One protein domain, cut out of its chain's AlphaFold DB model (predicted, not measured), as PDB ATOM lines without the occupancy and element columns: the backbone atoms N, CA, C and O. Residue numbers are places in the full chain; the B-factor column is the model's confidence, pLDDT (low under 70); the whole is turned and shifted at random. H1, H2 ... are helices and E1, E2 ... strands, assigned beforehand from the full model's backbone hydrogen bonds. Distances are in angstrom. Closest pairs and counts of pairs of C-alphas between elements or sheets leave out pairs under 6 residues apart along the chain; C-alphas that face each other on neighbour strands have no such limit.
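This is residues 109 to 189 of the 350 residues of an uncharacterized protein of Anaerolineae bacterium (UniProt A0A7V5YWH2). The domain is a strongly twisted wall of six antiparallel strands, with one helix, H1, over one face and no named element over the other. E3 bends sharply part-way along the chain, so that its first part pairs with E2 and its last part with E4, and the strands run side by side in chain order as a meander, each strand the antiparallel neighbour of the one before. The printed part has 81 residues, with one named helix followed by six named strands in the order H1 E1 E2 E3 E4 E5 E6, and the sheet's order is E1 - E2 - E3 - E4 - E5 - E6. The class is mixed, helices and strands; the whole is compact, with a radius of gyration of the C-alphas of 11.7 A, and spans 37 by 26 by 24 A.

H1, residues 109 to 121, is on the sheet at a height over the sheet of 7.6 A; every O i to N i+4 pair in it is within hydrogen-bond range. Its closest C-alphas to E1, residues 125 to 129, are those of Lys 117 and Leu 127, 5.5 A apart. E1 is an edge strand and forms a hairpin with E2, residues 138 to 142, where N 126 and O 141 are 2.9 A apart. E2 forms a hairpin with E3, residues 145 to 154, with N 140 and O 148 at 2.8 A. H1 lies over E3 and runs along the strands, at 23 degrees to E3 on the local plane; the closest C-alphas of the two are those of Ala 113 and Val 154, 5.8 A apart. E3 bends by 84 degrees at residue 151; its pairing is staggered, with E2 over residues 145 to 151 and with E4, residues 166 to 172, over residues 151 to 154. N 152 and O 171 are 2.8 A apart in this hairpin. Residues 158 to 159 pair antiparallel with residues 166 to 167 of E4. E4 and E5, residues 177 to 181, form a hairpin with N 168 and O 180 at 2.9 A. E5 and E6, residues 184 to 187, form the last hairpin, with N 179 and O 186 at 2.9 A; E6 is the other edge strand, and it is apart from E1 and E2.

H1 begins at C-alpha 109 at (135.201, 138.536, 101.951) and is 18.2 A long from first to last C-alpha. E3 is 19.1 A and E4 19.0 A long; E1 is 13.5 A, E2 and E5 are 13.4 A each, and E6 is 10.1 A. E4 begins at C-alpha 166 at (117.460, 132.958, 102.522), and E6 ends at C-alpha 187 at (121.563, 132.842, 86.851).

The two C-alphas farthest apart are those of Pro 134 and Ser 162, at 37.1 A. The printed part has no cut. The link from E3 to E4, 11 residues, is long. The mean pLDDT of the printed part is 95.9, and no printed residue is under 70.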
ATOM      1  N   PRO A 109     135.605 139.780 102.608       88.75
ATOM      2  CA  PRO A 109     135.201 138.536 101.951       88.75
ATOM      3  C   PRO A 109     135.046 137.357 102.922       88.75
ATOM      4  O   PRO A 109     134.037 136.656 102.877       88.75
ATOM      5  N   GLU A 110     135.984 137.170 103.852       91.50
ATOM      6  CA  GLU A 110     135.932 136.106 104.858       91.50
ATOM      7  C   GLU A 110     134.770 136.322 105.827       91.50
ATOM      8  O   GLU A 110     134.021 135.392 106.099       91.50
ATOM      9  N   ARG A 111     134.548 137.558 106.292       89.88
ATOM     10  CA  ARG A 111     133.417 137.900 107.167       89.88
ATOM     11  C   ARG A 111     132.075 137.667 106.475       89.88
ATOM     12  O   ARG A 111     131.144 137.194 107.123       89.88
ATOM     13  N   ARG A 112     131.963 137.970 105.176       92.94
ATOM     14  CA  ARG A 112     130.766 137.648 104.377       92.94
ATOM     15  C   ARG A 112     130.567 136.139 104.281       92.94
ATOM     16  O   ARG A 112     129.460 135.670 104.529       92.94
ATOM     17  N   ALA A 113     131.627 135.387 103.989       95.44
ATOM     18  CA  ALA A 113     131.571 133.930 103.943       95.44
ATOM     19  C   ALA A 113     131.207 133.321 105.305       95.44
ATOM     20  O   ALA A 113     130.382 132.416 105.364       95.44
ATOM     21  N   ASP A 114     131.750 133.831 106.407       94.56
ATOM     22  CA  ASP A 114     131.444 133.350 107.755       94.56
ATOM     23  C   ASP A 114     130.010 133.689 108.175       94.56
ATOM     24  O   ASP A 114     129.313 132.828 108.716       94.56
ATOM     25  N   ALA A 115     129.526 134.894 107.859       93.88
ATOM     26  CA  ALA A 115     128.121 135.251 108.043       93.88
ATOM     27  C   ALA A 115     127.201 134.332 107.219       93.88
ATOM     28  O   ALA A 115     126.202 133.832 107.742       93.88
ATOM     29  N   ALA A 116     127.566 134.043 105.964       97.38
ATOM     30  CA  ALA A 116     126.846 133.097 105.119       97.38
ATOM     31  C   ALA A 116     126.860 131.682 105.714       97.38
ATOM     32  O   ALA A 116     125.792 131.096 105.852       97.38
ATOM     33  N   LYS A 117     128.009 131.151 106.160       97.81
ATOM     34  CA  LYS A 117     128.109 129.835 106.829       97.81
ATOM     35  C   LYS A 117     127.165 129.734 108.026       97.81
ATOM     36  O   LYS A 117     126.413 128.766 108.136       97.81
ATOM     37  N   GLN A 118     127.188 130.733 108.908       96.44
ATOM     38  CA  GLN A 118     126.347 130.763 110.109       96.44
ATOM     39  C   GLN A 118     124.855 130.834 109.765       96.44
ATOM     40  O   GLN A 118     124.032 130.155 110.382       96.44
ATOM     41  N   ALA A 119     124.489 131.649 108.777       96.94
ATOM     42  CA  ALA A 119     123.110 131.775 108.330       96.94
ATOM     43  C   ALA A 119     122.612 130.500 107.630       96.94
ATOM     44  O   ALA A 119     121.539 130.014 107.981       96.94
ATOM     45  N   LEU A 120     123.399 129.933 106.713       98.19
ATOM     46  CA  LEU A 120     123.080 128.754 105.902       98.19
ATOM     47  C   LEU A 120     122.918 127.465 106.718       98.19
ATOM     48  O   LEU A 120     122.069 126.636 106.380       98.19
ATOM     49  N   ALA A 121     123.669 127.315 107.814       97.56
ATOM     50  CA  ALA A 121     123.656 126.105 108.638       97.56
ATOM     51  C   ALA A 121     122.245 125.709 109.109       97.56
ATOM     52  O   ALA A 121     121.892 124.530 109.101       97.56
ATOM     53  N   ARG A 122     121.393 126.688 109.446       96.50
ATOM     54  CA  ARG A 122     120.008 126.437 109.898       96.50
ATOM     55  C   ARG A 122     119.100 125.856 108.805       96.50
ATOM     56  O   ARG A 122     118.042 125.319 109.111       96.50
ATOM     57  N   PHE A 123     119.506 125.982 107.543       97.25
ATOM     58  CA  PHE A 123     118.776 125.501 106.371       97.25
ATOM     59  C   PHE A 123     119.328 124.171 105.841       97.25
ATOM     60  O   PHE A 123     118.872 123.696 104.803       97.25
ATOM     61  N   GLY A 124     120.308 123.577 106.532       97.44
ATOM     62  CA  GLY A 124     120.990 122.365 106.081       97.44
ATOM     63  C   GLY A 124     122.010 122.613 104.967       97.44
ATOM     64  O   GLY A 124     122.409 121.660 104.303       97.44
ATOM     65  N   TYR A 125     122.426 123.865 104.758       98.38
ATOM     66  CA  TYR A 125     123.475 124.219 103.804       98.38
ATOM     67  C   TYR A 125     124.818 124.417 104.516       98.38
ATOM     68  O   TYR A 125     124.870 124.913 105.645       98.38
ATOM     69  N   ARG A 126     125.915 124.074 103.840       97.94
ATOM     70  CA  ARG A 126     127.290 124.305 104.305       97.94
ATOM     71  C   ARG A 126     128.116 124.943 103.206       97.94
ATOM     72  O   ARG A 126     128.132 124.449 102.088       97.94
ATOM     73  N   LEU A 127     128.818 126.017 103.551       97.94
ATOM     74  CA  LEU A 127     129.807 126.652 102.690       97.94
ATOM     75  C   LEU A 127     131.206 126.268 103.192       97.94
ATOM     76  O   LEU A 127     131.586 126.622 104.314       97.94
ATOM     77  N   GLU A 128     131.956 125.530 102.387       97.44
ATOM     78  CA  GLU A 128     133.243 124.940 102.759       97.44
ATOM     79  C   GLU A 128     134.380 125.592 101.983       97.44
ATOM     80  O   GLU A 128     134.275 125.763 100.777       97.44
ATOM     81  N   LEU A 129     135.452 125.983 102.676       96.69
ATOM     82  CA  LEU A 129     136.632 126.579 102.049       96.69
ATOM     83  C   LEU A 129     137.465 125.491 101.358       96.69
ATOM     84  O   LEU A 129     137.790 124.482 101.984       96.69
ATOM     85  N   LYS A 130     137.878 125.749 100.119       94.88
ATOM     86  CA  LYS A 130     138.811 124.921  99.350       94.88
ATOM     87  C   LYS A 130     140.239 125.338  99.661       94.88
ATOM     88  O   LYS A 130     140.731 126.336  99.140       94.88
ATOM     89  N   ALA A 131     140.895 124.595 100.546       89.62
ATOM     90  CA  ALA A 131     142.258 124.904 100.982       89.62
ATOM     91  C   ALA A 131     143.309 124.682  99.877       89.62
ATOM     92  O   ALA A 131     144.428 125.180  99.974       89.62
ATOM     93  N   GLU A 132     142.962 123.917  98.845       88.81
ATOM     94  CA  GLU A 132     143.823 123.554  97.725       88.81
ATOM     95  C   GLU A 132     143.951 124.641  96.645       88.81
ATOM     96  O   GLU A 132     144.862 124.564  95.820       88.81
ATOM     97  N   LEU A 133     143.071 125.651  96.643       84.81
ATOM     98  CA  LEU A 133     143.108 126.755  95.683       84.81
ATOM     99  C   LEU A 133     143.713 128.019  96.313       84.81
ATOM    100  O   LEU A 133     143.480 128.298  97.490       84.81
ATOM    101  N   PRO A 134     144.483 128.819  95.550       85.75
ATOM    102  CA  PRO A 134     144.954 130.111  96.028       85.75
ATOM    103  C   PRO A 134     143.774 131.073  96.220       85.75
ATOM    104  O   PRO A 134     142.905 131.170  95.363       85.75
ATOM    105  N   GLY A 135     143.773 131.835  97.313       87.75
ATOM    106  CA  GLY A 135     142.698 132.784  97.618       87.75
ATOM    107  C   GLY A 135     141.526 132.149  98.369       87.75
ATOM    108  O   GLY A 135     141.686 131.156  99.074       87.75
ATOM    109  N   LEU A 136     140.349 132.772  98.278       91.75
ATOM    110  CA  LEU A 136     139.145 132.341  98.987       91.75
ATOM    111  C   LEU A 136     138.178 131.688  98.003       91.75
ATOM    112  O   LEU A 136     137.389 132.377  97.363       91.75
ATOM    113  N   HIS A 137     138.242 130.364  97.905       96.44
ATOM    114  CA  HIS A 137     137.317 129.577  97.095       96.44
ATOM    115  C   HIS A 137     136.453 128.691  97.977       96.44
ATOM    116  O   HIS A 137     136.944 128.130  98.957       96.44
ATOM    117  N   TYR A 138     135.179 128.546  97.627       97.94
ATOM    118  CA  TYR A 138     134.234 127.768  98.412       97.94
ATOM    119  C   TYR A 138     133.416 126.800  97.565       97.94
ATOM    120  O   TYR A 138     133.041 127.108  96.438       97.94
ATOM    121  N   ASP A 139     133.052 125.676  98.168       98.06
ATOM    122  CA  ASP A 139     131.989 124.808  97.678       98.06
ATOM    123  C   ASP A 139     130.765 124.956  98.596       98.06
ATOM    124  O   ASP A 139     130.880 125.018  99.823       98.06
ATOM    125  N   LEU A 140     129.576 125.046  98.005       98.38
ATOM    126  CA  LEU A 140     128.301 125.069  98.711       98.38
ATOM    127  C   LEU A 140     127.622 123.707  98.600       98.38
ATOM    128  O   LEU A 140     127.348 123.229  97.498       98.38
ATOM    129  N   TYR A 141     127.259 123.147  99.747       98.44
ATOM    130  CA  TYR A 141     126.546 121.884  99.891       98.44
ATOM    131  C   TYR A 141     125.174 122.088 100.535       98.44
ATOM    132  O   TYR A 141     124.983 123.024 101.314       98.44
ATOM    133  N   GLN A 142     124.244 121.176 100.253       97.88
ATOM    134  CA  GLN A 142     122.993 120.969 100.982       97.88
ATOM    135  C   GLN A 142     122.953 119.514 101.464       97.88
ATOM    136  O   GLN A 142     122.847 118.589 100.657       97.88
ATOM    137  N   GLY A 143     123.076 119.299 102.775       96.25
ATOM    138  CA  GLY A 143     123.479 117.989 103.294       96.25
ATOM    139  C   GLY A 143     124.797 117.559 102.642       96.25
ATOM    140  O   GLY A 143     125.742 118.342 102.613       96.25
ATOM    141  N   ASP A 144     124.818 116.369 102.045       97.06
ATOM    142  CA  ASP A 144     125.987 115.839 101.322       97.06
ATOM    143  C   ASP A 144     125.965 116.156  99.813       97.06
ATOM    144  O   ASP A 144     126.847 115.741  99.063       97.06
ATOM    145  N   THR A 145     124.939 116.868  99.331       97.44
ATOM    146  CA  THR A 145     124.797 117.181  97.903       97.44
ATOM    147  C   THR A 145     125.508 118.484  97.579       97.44
ATOM    148  O   THR A 145     125.170 119.532  98.128       97.44
ATOM    149  N   LEU A 146     126.458 118.436  96.648       97.62
ATOM    150  CA  LEU A 146     127.102 119.624  96.099       97.62
ATOM    151  C   LEU A 146     126.083 120.454  95.299       97.62
ATOM    152  O   LEU A 146     125.553 119.997  94.289       97.62
ATOM    153  N   VAL A 147     125.822 121.679  95.753       97.75
ATOM    154  CA  VAL A 147     124.916 122.640  95.104       97.75
ATOM    155  C   VAL A 147     125.681 123.496  94.104       97.75
ATOM    156  O   VAL A 147     125.220 123.713  92.983       97.75
ATOM    157  N   LYS A 148     126.850 124.003  94.512       97.69
ATOM    158  CA  LYS A 148     127.693 124.843  93.664       97.69
ATOM    159  C   LYS A 148     129.154 124.731  94.082       97.69
ATOM    160  O   LYS A 148     129.480 125.036  95.221       97.69
ATOM    161  N   ALA A 149     130.006 124.336  93.141       97.12
ATOM    162  CA  ALA A 149     131.449 124.363  93.316       97.12
ATOM    163  C   ALA A 149     132.075 125.694  92.886       97.12
ATOM    164  O   ALA A 149     131.472 126.444  92.103       97.12
ATOM    165  N   ASP A 150     133.300 125.913  93.359       96.19
ATOM    166  CA  ASP A 150     134.240 126.932  92.874       96.19
ATOM    167  C   ASP A 150     133.707 128.369  92.991       96.19
ATOM    168  O   ASP A 150     133.899 129.208  92.114       96.19
ATOM    169  N   ILE A 151     133.028 128.666  94.099       97.88
ATOM    170  CA  ILE A 151     132.568 130.013  94.449       97.88
ATOM    171  C   ILE A 151     133.782 130.873  94.806       97.88
ATOM    172  O   ILE A 151     134.482 130.572  95.771       97.88
ATOM    173  N   SER A 152     134.009 131.947  94.058       96.12
ATOM    174  CA  SER A 152     135.102 132.909  94.252       96.12
ATOM    175  C   SER A 152     134.657 134.149  95.041       96.12
ATOM    176  O   SER A 152     135.442 134.724  95.795       96.12
ATOM    177  N   THR A 153     133.376 134.525  94.936       96.56
ATOM    178  CA  THR A 153     132.800 135.677  95.646       96.56
ATOM    179  C   THR A 153     131.538 135.272  96.397       96.56
ATOM    180  O   THR A 153     130.601 134.715  95.825       96.56
ATOM    181  N   VAL A 154     131.475 135.637  97.679       97.56
ATOM    182  CA  VAL A 154     130.274 135.520  98.516       97.56
ATOM    183  C   VAL A 154     129.764 136.921  98.836       97.56
ATOM    184  O   VAL A 154     130.454 137.719  99.482       97.56
ATOM    185  N   TRP A 155     128.558 137.240  98.376       97.12
ATOM    186  CA  TRP A 155     127.902 138.511  98.678       97.12
ATOM    187  C   TRP A 155     127.224 138.459 100.056       97.12
ATOM    188  O   TRP A 155     127.087 137.379 100.635       97.12
ATOM    189  N   PRO A 156     126.805 139.606 100.628       95.56
ATOM    190  CA  PRO A 156     126.014 139.600 101.855       95.56
ATOM    191  C   PRO A 156     124.782 138.693 101.721       95.56
ATOM    192  O   PRO A 156     124.008 138.827 100.776       95.56
ATOM    193  N   ILE A 157     124.611 137.769 102.668       97.56
ATOM    194  CA  ILE A 157     123.430 136.908 102.729       97.56
ATOM    195  C   ILE A 157     122.239 137.685 103.290       97.56
ATOM    196  O   ILE A 157     122.369 138.397 104.288       97.56
ATOM    197  N   SER A 158     121.064 137.494 102.696       97.94
ATOM    198  CA  SER A 158     119.803 137.941 103.277       97.94
ATOM    199  C   SER A 158     119.031 136.753 103.835       97.94
ATOM    200  O   SER A 158     118.884 135.735 103.165       97.94
ATOM    201  N   VAL A 159     118.490 136.890 105.043       97.31
ATOM    202  CA  VAL A 159     117.664 135.867 105.702       97.31
ATOM    203  C   VAL A 159     116.303 136.478 106.008       97.31
ATOM    204  O   VAL A 159     116.235 137.597 106.515       97.31
ATOM    205  N   ALA A 160     115.223 135.760 105.702       96.56
ATOM    206  CA  ALA A 160     113.872 136.195 106.048       96.56
ATOM    207  C   ALA A 160     113.756 136.431 107.563       96.56
ATOM    208  O   ALA A 160     114.309 135.665 108.353       96.56
ATOM    209  N   ALA A 161     112.987 137.436 107.992       93.50
ATOM    210  CA  ALA A 161     112.810 137.741 109.420       93.50
ATOM    211  C   ALA A 161     112.221 136.559 110.221       93.50
ATOM    212  O   ALA A 161     112.536 136.376 111.392       93.50
ATOM    213  N   SER A 162     111.412 135.716 109.571       94.12
ATOM    214  CA  SER A 162     110.892 134.453 110.115       94.12
ATOM    215  C   SER A 162     111.962 133.371 110.311       94.12
ATOM    216  O   SER A 162     111.686 132.339 110.918       94.12
ATOM    217  N   GLY A 163     113.155 133.547 109.742       94.25
ATOM    218  CA  GLY A 163     114.209 132.538 109.689       94.25
ATOM    219  C   GLY A 163     113.889 131.347 108.782       94.25
ATOM    220  O   GLY A 163     114.564 130.328 108.888       94.25
ATOM    221  N   SER A 164     112.870 131.443 107.921       95.38
ATOM    222  CA  SER A 164     112.385 130.320 107.104       95.38
ATOM    223  C   SER A 164     112.981 130.240 105.697       95.38
ATOM    224  O   SER A 164     112.826 129.202 105.050       95.38
ATOM    225  N   ASP A 165     113.649 131.298 105.234       97.25
ATOM    226  CA  ASP A 165     114.239 131.379 103.895       97.25
ATOM    227  C   ASP A 165     115.504 132.254 103.869       97.25
ATOM    228  O   ASP A 165     115.758 133.019 104.811       97.25
ATOM    229  N   PHE A 166     116.282 132.143 102.793       98.25
ATOM    230  CA  PHE A 166     117.460 132.958 102.522       98.25
ATOM    231  C   PHE A 166     117.610 133.278 101.029       98.25
ATOM    232  O   PHE A 166     117.122 132.562 100.157       98.25
ATOM    233  N   ALA A 167     118.344 134.348 100.750       98.38
ATOM    234  CA  ALA A 167     118.820 134.707  99.426       98.38
ATOM    235  C   ALA A 167     120.323 134.982  99.512       98.38
ATOM    236  O   ALA A 167     120.766 135.807 100.318       98.38
ATOM    237  N   LEU A 168     121.107 134.268  98.707       98.62
ATOM    238  CA  LEU A 168     122.554 134.410  98.640       98.62
ATOM    239  C   LEU A 168     122.992 134.580  97.187       98.62
ATOM    240  O   LEU A 168     122.829 133.672  96.375       98.62
ATOM    241  N   LEU A 169     123.583 135.730  96.878       98.56
ATOM    242  CA  LEU A 169     124.274 135.950  95.614       98.56
ATOM    243  C   LEU A 169     125.722 135.451  95.734       98.56
ATOM    244  O   LEU A 169     126.425 135.754  96.702       98.56
ATOM    245  N   VAL A 170     126.170 134.675  94.754       98.44
ATOM    246  CA  VAL A 170     127.554 134.196  94.653       98.44
ATOM    247  C   VAL A 170     128.092 134.419  93.248       98.44
ATOM    248  O   VAL A 170     127.316 134.490  92.294       98.44
ATOM    249  N   GLU A 171     129.412 134.484  93.115       98.06
ATOM    250  CA  GLU A 171     130.101 134.387  91.824       98.06
ATOM    251  C   GLU A 171     131.021 133.180  91.844       98.06
ATOM    252  O   GLU A 171     131.620 132.873  92.876       98.06
ATOM    253  N   ASP A 172     131.123 132.487  90.717       96.00
ATOM    254  CA  ASP A 172     132.099 131.416  90.558       96.00
ATOM    255  C   ASP A 172     133.437 131.902  89.993       96.00
ATOM    256  O   ASP A 172     133.624 133.076  89.670       96.00
ATOM    257  N   ASP A 173     134.401 130.997  89.905       93.31
ATOM    258  CA  ASP A 173     135.731 131.218  89.332       93.31
ATOM    259  C   ASP A 173     135.718 131.663  87.854       93.31
ATOM    260  O   ASP A 173     136.697 132.227  87.366       93.31
ATOM    261  N   GLN A 174     134.596 131.476  87.154       94.56
ATOM    262  CA  GLN A 174     134.357 131.957  85.789       94.56
ATOM    263  C   GLN A 174     133.682 133.338  85.755       94.56
ATOM    264  O   GLN A 174     133.373 133.844  84.674       94.56
ATOM    265  N   GLY A 175     133.427 133.947  86.916       94.12
ATOM    266  CA  GLY A 175     132.744 135.234  87.044       94.12
ATOM    267  C   GLY A 175     131.236 135.164  86.796       94.12
ATOM    268  O   GLY A 175     130.595 136.199  86.612       94.12
ATOM    269  N   ARG A 176     130.633 133.967  86.768       97.12
ATOM    270  CA  ARG A 176     129.180 133.828  86.611       97.12
ATOM    271  C   ARG A 176     128.506 134.076  87.948       97.12
ATOM    272  O   ARG A 176     128.783 133.394  88.931       97.12
ATOM    273  N   SER A 177     127.575 135.018  87.954       98.38
ATOM    274  CA  SER A 177     126.758 135.338  89.117       98.38
ATOM    275  C   SER A 177     125.528 134.425  89.205       98.38
ATOM    276  O   SER A 177     124.824 134.200  88.215       98.38
ATOM    277  N   LEU A 178     125.261 133.897  90.398       98.50
ATOM    278  CA  LEU A 178     124.140 133.003  90.690       98.50
ATOM    279  C   LEU A 178     123.413 133.470  91.948       98.50
ATOM    280  O   LEU A 178     124.045 133.720  92.974       98.50
ATOM    281  N   LEU A 179     122.084 133.518  91.891       98.62
ATOM    282  CA  LEU A 179     121.249 133.656  93.078       98.62
ATOM    283  C   LEU A 179     120.861 132.266  93.580       98.62
ATOM    284  O   LEU A 179     120.277 131.469  92.841       98.62
ATOM    285  N   ILE A 180     121.172 131.998  94.843       98.44
ATOM    286  CA  ILE A 180     120.857 130.755  95.539       98.44
ATOM    287  C   ILE A 180     119.819 131.055  96.619       98.44
ATOM    288  O   ILE A 180     120.026 131.922  97.471       98.44
ATOM    289  N   THR A 181     118.711 130.324  96.580       97.50
ATOM    290  CA  THR A 181     117.639 130.358  97.582       97.50
ATOM    291  C   THR A 181     117.388 128.954  98.128       97.50
ATOM    292  O   THR A 181     118.041 127.981  97.729       97.50
ATOM    293  N   ARG A 182     116.420 128.812  99.040       93.50
ATOM    294  CA  ARG A 182     115.992 127.506  99.544       93.50
ATOM    295  C   ARG A 182     115.277 126.700  98.447       93.50
ATOM    296  O   ARG A 182     114.056 126.695  98.347       93.50
ATOM    297  N   GLY A 183     116.055 125.977  97.646       90.06
ATOM    298  CA  GLY A 183     115.562 125.031  96.638       90.06
ATOM    299  C   GLY A 183     115.780 125.446  95.184       90.06
ATOM    300  O   GLY A 183     115.422 124.678  94.293       90.06
ATOM    301  N   ALA A 184     116.387 126.605  94.928       95.62
ATOM    302  CA  ALA A 184     116.729 127.025  93.576       95.62
ATOM    303  C   ALA A 184     118.122 127.656  93.511       95.62
ATOM    304  O   ALA A 184     118.548 128.383  94.405       95.62
ATOM    305  N   THR A 185     118.791 127.397  92.392       97.69
ATOM    306  CA  THR A 185     119.997 128.098  91.957       97.69
ATOM    307  C   THR A 185     119.703 128.624  90.564       97.69
ATOM    308  O   THR A 185     119.410 127.836  89.663       97.69
ATOM    309  N   GLN A 186     119.762 129.938  90.379       97.75
ATOM    310  CA  GLN A 186     119.437 130.571  89.102       97.75
ATOM    311  C   GLN A 186     120.517 131.568  88.673       97.75
ATOM    312  O   GLN A 186     121.141 132.193  89.533       97.75
ATOM    313  N   PRO A 187     120.735 131.754  87.358       98.19
ATOM    314  CA  PRO A 187     121.563 132.842  86.851       98.19
ATOM    315  C   PRO A 187     121.107 134.200  87.388       98.19
ATOM    316  O   PRO A 187     119.907 134.466  87.487       98.19
ATOM    317  N   TRP A 188     122.070 135.062  87.703       98.06
ATOM    318  CA  TRP A 188     121.828 136.437  88.121       98.06
ATOM    319  C   TRP A 188     122.657 137.386  87.261       98.06
ATOM    320  O   TRP A 188     123.854 137.185  87.100       98.06
ATOM    321  N   ASP A 189     122.040 138.417  86.695       97.31
ATOM    322  CA  ASP A 189     122.748 139.423  85.899       97.31
ATOM    323  C   ASP A 189     123.123 140.612  86.794       97.31
ATOM    324  O   ASP A 189     122.345 141.550  86.977       97.31
TER     325      ASP A 189